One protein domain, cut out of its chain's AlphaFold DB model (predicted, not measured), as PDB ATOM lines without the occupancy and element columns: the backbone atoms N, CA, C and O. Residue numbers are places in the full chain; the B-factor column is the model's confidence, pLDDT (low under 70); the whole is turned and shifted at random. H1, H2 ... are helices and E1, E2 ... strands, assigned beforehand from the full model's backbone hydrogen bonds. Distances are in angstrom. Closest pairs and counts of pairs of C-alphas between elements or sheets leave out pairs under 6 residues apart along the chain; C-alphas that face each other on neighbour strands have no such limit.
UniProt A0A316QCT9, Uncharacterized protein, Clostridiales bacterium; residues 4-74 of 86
ATOM      1  N   PHE A   4       8.257  88.728 199.043       97.50
ATOM      2  CA  PHE A   4       8.041  87.610 199.951       97.50
ATOM      3  C   PHE A   4       6.546  87.430 200.145       97.50
ATOM      4  O   PHE A   4       5.844  88.425 200.288       97.50
ATOM      5  N   ASP A   5       6.076  86.190 200.132       96.94
ATOM      6  CA  ASP A   5       4.675  85.876 200.396       96.94
ATOM      7  C   ASP A   5       4.322  86.073 201.885       96.94
ATOM      8  O   ASP A   5       5.186  86.354 202.726       96.94
ATOM      9  N   LYS A   6       3.051  85.869 202.237       96.81
ATOM     10  CA  LYS A   6       2.543  85.964 203.615       96.81
ATOM     11  C   LYS A   6       3.255  85.043 204.616       96.81
ATOM     12  O   LYS A   6       3.192  85.276 205.821       96.81
ATOM     13  N   ASN A   7       3.913  83.990 204.131       96.44
ATOM     14  CA  ASN A   7       4.644  83.014 204.934       96.44
ATOM     15  C   ASN A   7       6.146  83.352 205.033       96.44
ATOM     16  O   ASN A   7       6.895  82.639 205.700       96.44
ATOM     17  N   GLY A   8       6.597  84.436 204.392       96.81
ATOM     18  CA  GLY A   8       7.998  84.853 204.347       96.81
ATOM     19  C   GLY A   8       8.839  84.113 203.302       96.81
ATOM     20  O   GLY A   8      10.066  84.225 203.319       96.81
ATOM     21  N   ASN A   9       8.217  83.367 202.387       96.81
ATOM     22  CA  ASN A   9       8.910  82.682 201.302       96.81
ATOM     23  C   ASN A   9       9.193  83.655 200.157       96.81
ATOM     24  O   ASN A   9       8.316  84.401 199.729       96.81
ATOM     25  N   GLN A  10      10.416  83.631 199.626       97.38
ATOM     26  CA  GLN A  10      10.785  84.508 198.517       97.38
ATOM     27  C   GLN A  10      10.066  84.100 197.224       97.38
ATOM     28  O   GLN A  10      10.238  82.980 196.741       97.38
ATOM     29  N   ILE A  11       9.358  85.053 196.624       96.88
ATOM     30  CA  ILE A  11       8.708  84.918 195.320       96.88
ATOM     31  C   ILE A  11       9.760  85.089 194.216       96.88
ATOM     32  O   ILE A  11      10.608  85.985 194.270       96.88
ATOM     33  N   LYS A  12       9.706  84.225 193.200       96.50
ATOM     34  CA  LYS A  12      10.592  84.243 192.029       96.50
ATOM     35  C   LYS A  12       9.774  84.106 190.749       96.50
ATOM     36  O   LYS A  12       8.677  83.552 190.767       96.50
ATOM     37  N   ALA A  13      10.327  84.576 189.635       96.25
ATOM     38  CA  ALA A  13       9.716  84.358 188.329       96.25
ATOM     39  C   ALA A  13       9.527  82.862 188.037       96.25
ATOM     40  O   ALA A  13      10.329  82.020 188.446       96.25
ATOM     41  N   GLY A  14       8.443  82.540 187.336       94.50
ATOM     42  CA  GLY A  14       8.032  81.174 187.042       94.50
ATOM     43  C   GLY A  14       7.205  80.506 188.143       94.50
ATOM     44  O   GLY A  14       6.649  79.445 187.870       94.50
ATOM     45  N   MET A  15       7.084  81.101 189.333       95.62
ATOM     46  CA  MET A  15       6.188  80.612 190.387       95.62
ATOM     47  C   MET A  15       4.740  81.029 190.128       95.62
ATOM     48  O   MET A  15       4.488  82.062 189.506       95.62
ATOM     49  N   ASP A  16       3.806  80.237 190.641       96.00
ATOM     50  CA  ASP A  16       2.391  80.580 190.690       96.00
ATOM     51  C   ASP A  16       2.053  81.100 192.095       96.00
ATOM     52  O   ASP A  16       2.533  80.574 193.104       96.00
ATOM     53  N   ILE A  17       1.261  82.165 192.161       96.06
ATOM     54  CA  ILE A  17       0.844  82.806 193.409       96.06
ATOM     55  C   ILE A  17      -0.676  82.912 193.462       96.06
ATOM     56  O   ILE A  17      -1.331  83.112 192.441       96.06
ATOM     57  N   ARG A  18      -1.242  82.791 194.662       96.25
ATOM     58  CA  ARG A  18      -2.636  83.118 194.940       96.25
ATOM     59  C   ARG A  18      -2.707  84.530 195.500       96.25
ATOM     60  O   ARG A  18      -2.057  84.829 196.503       96.25
ATOM     61  N   MET A  19      -3.502  85.373 194.856       95.12
ATOM     62  CA  MET A  19      -3.723  86.763 195.242       95.12
ATOM     63  C   MET A  19      -4.804  86.874 196.329       95.12
ATOM     64  O   MET A  19      -5.536  85.919 196.600       95.12
ATOM     65  N   ALA A  20      -4.933  88.057 196.938       93.00
ATOM     66  CA  ALA A  20      -5.901  88.330 198.008       93.00
ATOM     67  C   ALA A  20      -7.368  88.092 197.590       93.00
ATOM     68  O   ALA A  20      -8.195  87.674 198.399       93.00
ATOM     69  N   ASP A  21      -7.689  88.315 196.312       91.88
ATOM     70  CA  ASP A  21      -9.018  88.067 195.740       91.88
ATOM     71  C   ASP A  21      -9.279  86.585 195.400       91.88
ATOM     72  O   ASP A  21     -10.370  86.229 194.949       91.88
ATOM     73  N   GLY A  22      -8.298  85.709 195.642       91.50
ATOM     74  CA  GLY A  22      -8.361  84.278 195.363       91.50
ATOM     75  C   GLY A  22      -7.985  83.885 193.933       91.50
ATOM     76  O   GLY A  22      -8.012  82.690 193.633       91.50
ATOM     77  N   SER A  23      -7.627  84.837 193.065       92.00
ATOM     78  CA  SER A  23      -7.096  84.543 191.729       92.00
ATOM     79  C   SER A  23      -5.717  83.880 191.802       92.00
ATOM     80  O   SER A  23      -4.971  84.060 192.768       92.00
ATOM     81  N   PHE A  24      -5.391  83.083 190.781       93.81
ATOM     82  CA  PHE A  24      -4.086  82.441 190.626       93.81
ATOM     83  C   PHE A  24      -3.347  83.076 189.457       93.81
ATOM     84  O   PHE A  24      -3.860  83.089 188.340       93.81
ATOM     85  N   GLU A  25      -2.133  83.549 189.711       95.44
ATOM     86  CA  GLU A  25      -1.340  84.308 188.752       95.44
ATOM     87  C   GLU A  25       0.072  83.736 188.623       95.44
ATOM     88  O   GLU A  25       0.692  83.319 189.604       95.44
ATOM     89  N   ARG A  26       0.609  83.753 187.399       95.31
ATOM     90  CA  ARG A  26       2.009  83.407 187.126       95.31
ATOM     91  C   ARG A  26       2.880  84.645 187.309       95.31
ATOM     92  O   ARG A  26       2.575  85.707 186.771       95.31
ATOM     93  N   VAL A  27       4.000  84.486 188.006       96.56
ATOM     94  CA  VAL A  27       4.994  85.548 188.186       96.56
ATOM     95  C   VAL A  27       5.976  85.564 187.015       96.56
ATOM     96  O   VAL A  27       6.557  84.534 186.665       96.56
ATOM     97  N   TYR A  28       6.215  86.744 186.449       96.56
ATOM     98  CA  TYR A  28       7.134  86.982 185.337       96.56
ATOM     99  C   TYR A  28       8.258  87.938 185.738       96.56
ATOM    100  O   TYR A  28       8.069  88.817 186.581       96.56
ATOM    101  N   GLU A  29       9.421  87.782 185.103       96.44
ATOM    102  CA  GLU A  29      10.461  88.813 185.122       96.44
ATOM    103  C   GLU A  29       9.987  90.021 184.310       96.44
ATOM    104  O   GLU A  29       9.463  89.876 183.206       96.44
ATOM    105  N   THR A  30      10.172  91.215 184.859       94.62
ATOM    106  CA  THR A  30       9.836  92.483 184.210       94.62
ATOM    107  C   THR A  30      10.858  93.553 184.603       94.62
ATOM    108  O   THR A  30      11.889  93.263 185.220       94.62
ATOM    109  N   THR A  31      10.593  94.800 184.236       93.50
ATOM    110  CA  THR A  31      11.347  95.966 184.687       93.50
ATOM    111  C   THR A  31      10.422  97.025 185.265       93.50
ATOM    112  O   THR A  31       9.314  97.218 184.764       93.50
ATOM    113  N   ASP A  32      10.889  97.744 186.282       88.44
ATOM    114  CA  ASP A  32      10.189  98.916 186.808       88.44
ATOM    115  C   ASP A  32      10.191 100.089 185.800       88.44
ATOM    116  O   ASP A  32      10.787 100.027 184.721       88.44
ATOM    117  N   ALA A  33       9.552 101.203 186.170       85.81
ATOM    118  CA  ALA A  33       9.479 102.408 185.334       85.81
ATOM    119  C   ALA A  33      10.849 103.057 185.024       85.81
ATOM    120  O   ALA A  33      10.928 103.942 184.171       85.81
ATOM    121  N   TYR A  34      11.916 102.640 185.707       90.50
ATOM    122  CA  TYR A  34      13.284 103.122 185.530       90.50
ATOM    123  C   TYR A  34      14.177 102.102 184.803       90.50
ATOM    124  O   TYR A  34      15.361 102.370 184.599       90.50
ATOM    125  N   GLY A  35      13.631 100.951 184.394       90.38
ATOM    126  CA  GLY A  35      14.361  99.887 183.708       90.38
ATOM    127  C   GLY A  35      15.133  98.941 184.634       90.38
ATOM    128  O   GLY A  35      15.954  98.165 184.147       90.38
ATOM    129  N   ASN A  36      14.908  98.983 185.952       93.38
ATOM    130  CA  ASN A  36      15.544  98.047 186.880       93.38
ATOM    131  C   ASN A  36      14.781  96.715 186.930       93.38
ATOM    132  O   ASN A  36      13.560  96.725 186.791       93.38
ATOM    133  N   PRO A  37      15.454  95.580 187.206       94.88
ATOM    134  CA  PRO A  37      14.801  94.279 187.309       94.88
ATOM    135  C   PRO A  37      13.705  94.228 188.376       94.88
ATOM    136  O   PRO A  37      13.924  94.581 189.547       94.88
ATOM    137  N   ASP A  38      12.556  93.693 187.981       96.31
ATOM    138  CA  ASP A  38      11.369  93.596 188.812       96.31
ATOM    139  C   ASP A  38      10.569  92.305 188.549       96.31
ATOM    140  O   ASP A  38      10.899  91.534 187.645       96.31
ATOM    141  N   LEU A  39       9.539  92.048 189.358       97.25
ATOM    142  CA  LEU A  39       8.595  90.946 189.169       97.25
ATOM    143  C   LEU A  39       7.171  91.480 188.991       97.25
ATOM    144  O   LEU A  39       6.782  92.453 189.636       97.25
ATOM    145  N   GLY A  40       6.377  90.816 188.154       96.56
ATOM    146  CA  GLY A  40       4.984  91.193 187.923       96.56
ATOM    147  C   GLY A  40       4.090  90.042 187.473       96.56
ATOM    148  O   GLY A  40       4.566  88.944 187.183       96.56
ATOM    149  N   ILE A  41       2.790  90.320 187.412       96.12
ATOM    150  CA  ILE A  41       1.752  89.421 186.886       96.12
ATOM    151  C   ILE A  41       1.237  89.931 185.539       96.12
ATOM    152  O   ILE A  41       1.390  91.112 185.219       96.12
ATOM    153  N   ASN A  42       0.649  89.045 184.737       94.56
ATOM    154  CA  ASN A  42       0.158  89.398 183.408       94.56
ATOM    155  C   ASN A  42      -0.976  90.432 183.494       94.56
ATOM    156  O   ASN A  42      -1.969  90.212 184.179       94.56
ATOM    157  N   ALA A  43      -0.839  91.545 182.776       92.94
ATOM    158  CA  ALA A  43      -1.886  92.559 182.647       92.94
ATOM    159  C   ALA A  43      -2.523  92.562 181.248       92.94
ATOM    160  O   ALA A  43      -3.428  93.348 180.973       92.94
ATOM    161  N   SER A  44      -2.043  91.703 180.346       92.06
ATOM    162  CA  SER A  44      -2.521  91.615 178.973       92.06
ATOM    163  C   SER A  44      -3.505  90.468 178.772       92.06
ATOM    164  O   SER A  44      -3.474  89.446 179.450       92.06
ATOM    165  N   ASN A  45      -4.367  90.624 177.771       90.94
ATOM    166  CA  ASN A  45      -5.213  89.541 177.291       90.94
ATOM    167  C   ASN A  45      -4.410  88.661 176.316       90.94
ATOM    168  O   ASN A  45      -4.063  89.115 175.224       90.94
ATOM    169  N   GLU A  46      -4.144  87.410 176.694       89.81
ATOM    170  CA  GLU A  46      -3.364  86.462 175.883       89.81
ATOM    171  C   GLU A  46      -3.971  86.237 174.492       89.81
ATOM    172  O   GLU A  46      -3.256  86.305 173.495       89.81
ATOM    173  N   GLU A  47      -5.296  86.080 174.395       91.38
ATOM    174  CA  GLU A  47      -5.988  85.881 173.113       91.38
ATOM    175  C   GLU A  47      -5.835  87.108 172.196       91.38
ATOM    176  O   GLU A  47      -5.746  86.996 170.969       91.38
ATOM    177  N   TYR A  48      -5.779  88.308 172.782       91.00
ATOM    178  CA  TYR A  48      -5.513  89.524 172.022       91.00
ATOM    179  C   TYR A  48      -4.074  89.553 171.496       91.00
ATOM    180  O   TYR A  48      -3.876  89.881 170.324       91.00
ATOM    181  N   LEU A  49      -3.091  89.186 172.326       91.88
ATOM    182  CA  LEU A  49      -1.677  89.142 171.942       91.88
ATOM    183  C   LEU A  49      -1.414  88.110 170.836       91.88
ATOM    184  O   LEU A  49      -0.677  88.404 169.897       91.88
ATOM    185  N   GLU A  50      -2.065  86.945 170.883       91.94
ATOM    186  CA  GLU A  50      -1.973  85.923 169.829       91.94
ATOM    187  C   GLU A  50      -2.432  86.450 168.461       91.94
ATOM    188  O   GLU A  50      -1.867  86.105 167.422       91.94
ATOM    189  N   ARG A  51      -3.451  87.315 168.453       94.56
ATOM    190  CA  ARG A  51      -4.023  87.897 167.231       94.56
ATOM    191  C   ARG A  51      -3.297  89.159 166.759       94.56
ATOM    192  O   ARG A  51      -3.485  89.566 165.613       94.56
ATOM    193  N   HIS A  52      -2.478  89.776 167.610       92.50
ATOM    194  CA  HIS A  52      -1.814  91.051 167.339       92.50
ATOM    195  C   HIS A  52      -0.328  90.973 167.724       92.50
ATOM    196  O   HIS A  52       0.064  91.487 168.769       92.50
ATOM    197  N   PRO A  53       0.537  90.403 166.864       88.94
ATOM    198  CA  PRO A  53       1.947  90.147 167.191       88.94
ATOM    199  C   PRO A  53       2.796  91.417 167.373       88.94
ATOM    200  O   PRO A  53       3.948  91.337 167.786       88.94
ATOM    201  N   TYR A  54       2.254  92.590 167.036       91.25
ATOM    202  CA  TYR A  54       2.882  93.889 167.281       91.25
ATOM    203  C   TYR A  54       2.529  94.475 168.655       91.25
ATOM    204  O   TYR A  54       3.148  95.452 169.077       91.25
ATOM    205  N   ALA A  55       1.509  93.940 169.330       90.62
ATOM    206  CA  ALA A  55       1.145  94.374 170.665       90.62
ATOM    207  C   ALA A  55       2.203  93.879 171.654       90.62
ATOM    208  O   ALA A  55       2.641  92.729 171.605       90.62
ATOM    209  N   SER A  56       2.632  94.766 172.544       89.06
ATOM    210  CA  SER A  56       3.552  94.400 173.618       89.06
ATOM    211  C   SER A  56       2.761  93.851 174.797       89.06
ATOM    212  O   SER A  56       1.688  94.361 175.113       89.06
ATOM    213  N   ARG A  57       3.298  92.814 175.440       92.19
ATOM    214  CA  ARG A  57       2.760  92.312 176.704       92.19
ATOM    215  C   ARG A  57       3.066  93.306 177.817       92.19
ATOM    216  O   ARG A  57       4.182  93.812 177.912       92.19
ATOM    217  N   GLU A  58       2.077  93.543 178.659       93.31
ATOM    218  CA  GLU A  58       2.145  94.423 179.817       93.31
ATOM    219  C   GLU A  58       2.036  93.606 181.104       93.31
ATOM    220  O   GLU A  58       1.379  92.562 181.154       93.31
ATOM    221  N   TYR A  59       2.673  94.107 182.159       94.94
ATOM    222  CA  TYR A  59       2.710  93.458 183.463       94.94
ATOM    223  C   TYR A  59       2.344  94.445 184.565       94.94
ATOM    224  O   TYR A  59       2.822  95.582 184.569       94.94
ATOM    225  N   TYR A  60       1.562  93.995 185.545       94.81
ATOM    226  CA  TYR A  60       1.416  94.713 186.806       94.81
ATOM    227  C   TYR A  60       2.540  94.298 187.748       94.81
ATOM    228  O   TYR A  60       2.637  93.127 188.116       94.81
ATOM    229  N   SER A  61       3.383  95.254 188.144       94.94
ATOM    230  CA  SER A  61       4.441  95.004 189.128       94.94
ATOM    231  C   SER A  61       3.856  94.496 190.444       94.94
ATOM    232  O   SER A  61       2.828  94.993 190.915       94.94
ATOM    233  N   LEU A  62       4.561  93.556 191.077       95.62
ATOM    234  CA  LEU A  62       4.218  93.061 192.403       95.62
ATOM    235  C   LEU A  62       4.255  94.167 193.470       95.62
ATOM    236  O   LEU A  62       3.604  94.021 194.499       95.62
ATOM    237  N   CYS A  63       4.934  95.302 193.238       93.50
ATOM    238  CA  CYS A  63       4.896  96.428 194.183       93.50
ATOM    239  C   CYS A  63       3.507  97.066 194.323       93.50
ATOM    240  O   CYS A  63       3.277  97.796 195.284       93.50
ATOM    241  N   ASN A  64       2.602  96.821 193.373       93.44
ATOM    242  CA  ASN A  64       1.249  97.375 193.391       93.44
ATOM    243  C   ASN A  64       0.277  96.569 194.265       93.44
ATOM    244  O   ASN A  64      -0.871  96.981 194.419       93.44
ATOM    245  N   PHE A  65       0.712  95.436 194.818       93.94
ATOM    246  CA  PHE A  65      -0.136  94.517 195.572       93.94
ATOM    247  C   PHE A  65       0.359  94.357 197.012       93.94
ATOM    248  O   PHE A  65       1.547  94.514 197.305       93.94
ATOM    249  N   ASP A  66      -0.557  94.007 197.916       95.00
ATOM    250  CA  ASP A  66      -0.215  93.691 199.299       95.00
ATOM    251  C   ASP A  66       0.315  92.256 199.406       95.00
ATOM    252  O   ASP A  66      -0.432  91.278 199.387       95.00
ATOM    253  N   MET A  67       1.636  92.130 199.526       95.31
ATOM    254  CA  MET A  67       2.300  90.831 199.627       95.31
ATOM    255  C   MET A  67       1.974  90.070 200.919       95.31
ATOM    256  O   MET A  67       2.187  88.860 200.971       95.31
ATOM    257  N   SER A  68       1.431  90.734 201.945       95.62
ATOM    258  CA  SER A  68       1.039  90.073 203.195       95.62
ATOM    259  C   SER A  68      -0.208  89.193 203.060       95.62
ATOM    260  O   SER A  68      -0.466  88.363 203.931       95.62
ATOM    261  N   GLU A  69      -0.942  89.319 201.951       95.75
ATOM    262  CA  GLU A  69      -2.102  88.483 201.622       95.75
ATOM    263  C   GLU A  69      -1.810  87.467 200.503       95.75
ATOM    264  O   GLU A  69      -2.608  86.558 200.267       95.75
ATOM    265  N   VAL A  70      -0.659  87.588 199.834       96.25
ATOM    266  CA  VAL A  70      -0.246  86.720 198.723       96.25
ATOM    267  C   VAL A  70       0.382  85.432 199.248       96.25
ATOM    268  O   VAL A  70       1.099  85.428 200.245       96.25
ATOM    269  N   GLU A  71       0.142  84.321 198.559       97.06
ATOM    270  CA  GLU A  71       0.687  83.006 198.905       97.06
ATOM    271  C   GLU A  71       1.300  82.333 197.679       97.06
ATOM    272  O   GLU A  71       0.663  82.280 196.630       97.06
ATOM    273  N   ILE A  72       2.517  81.796 197.805       96.31
ATOM    274  CA  ILE A  72       3.083  80.929 196.763       96.31
ATOM    275  C   ILE A  72       2.321  79.608 196.763       96.31
ATOM    276  O   ILE A  72       2.090  79.014 197.816       96.31
ATOM    277  N   VAL A  73       1.959  79.142 195.572       93.94
ATOM    278  CA  VAL A  73       1.199  77.911 195.375       93.94
ATOM    279  C   VAL A  73       2.079  76.913 194.644       93.94
ATOM    280  O   VAL A  73       2.702  77.240 193.632       93.94
ATOM    281  N   ASP A  74       2.134  75.683 195.145       80.62
ATOM    282  CA  ASP A  74       2.809  74.610 194.428       80.62
ATOM    283  C   ASP A  74       2.013  74.240 193.171       80.62
ATOM    284  O   ASP A  74       0.786  74.132 193.193       80.62
TER     285      ASP A  74
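What this domain is: This is residues 4 to 74 of the 86 residues of an uncharacterized protein of Clostridiales bacterium (UniProt A0A316QCT9). In a model with little regular structure, two small antiparallel sheets of three strands are joined where E2 runs on into E3 at 62 degrees, and a loop with H1 reaches away at one end. Of 71 printed residues, 28 are in named elements, mixed helix and strand: E1, E2, E3, E4, H1, E5, E6. The sheets run E2-E1-E6 and E3-E4-E5. The whole is only just compact, close to loose: radius of gyration of the C-alphas 12.9 A, spans 39 by 28 by 18 A.

How they stand to each other: E1, residues 16 to 18, and E2, residues 24 to 26, form a hairpin at 149 degrees, with N 17 and O 25 within hydrogen-bond range at 2.9 A. E3, residues 28 to 31, and E4, residues 37 to 42, form another, with N 30 and O 38 at 2.9 A. H1, residues 46 to 51, is on neither sheet; every O i to N i+4 pair is within range. E5, residues 59 to 61, is antiparallel to E4, with N 41 and O 60 at 2.9 A. E6, residues 71 to 73, is antiparallel to E1, with N 18 and O 71 at 2.8 A.

Where its parts are: E1 begins at C-alpha 16 (2.391, 80.580, 190.690). E4 spans 15.9 A. E6 ends at C-alpha 73 (1.199, 77.911, 195.375).

The domain as a whole: The C-alphas farthest apart, of Asn 7 and Tyr 54, are 39.2 A apart. The printed part has no cut, no long link and no residue under pLDDT 70.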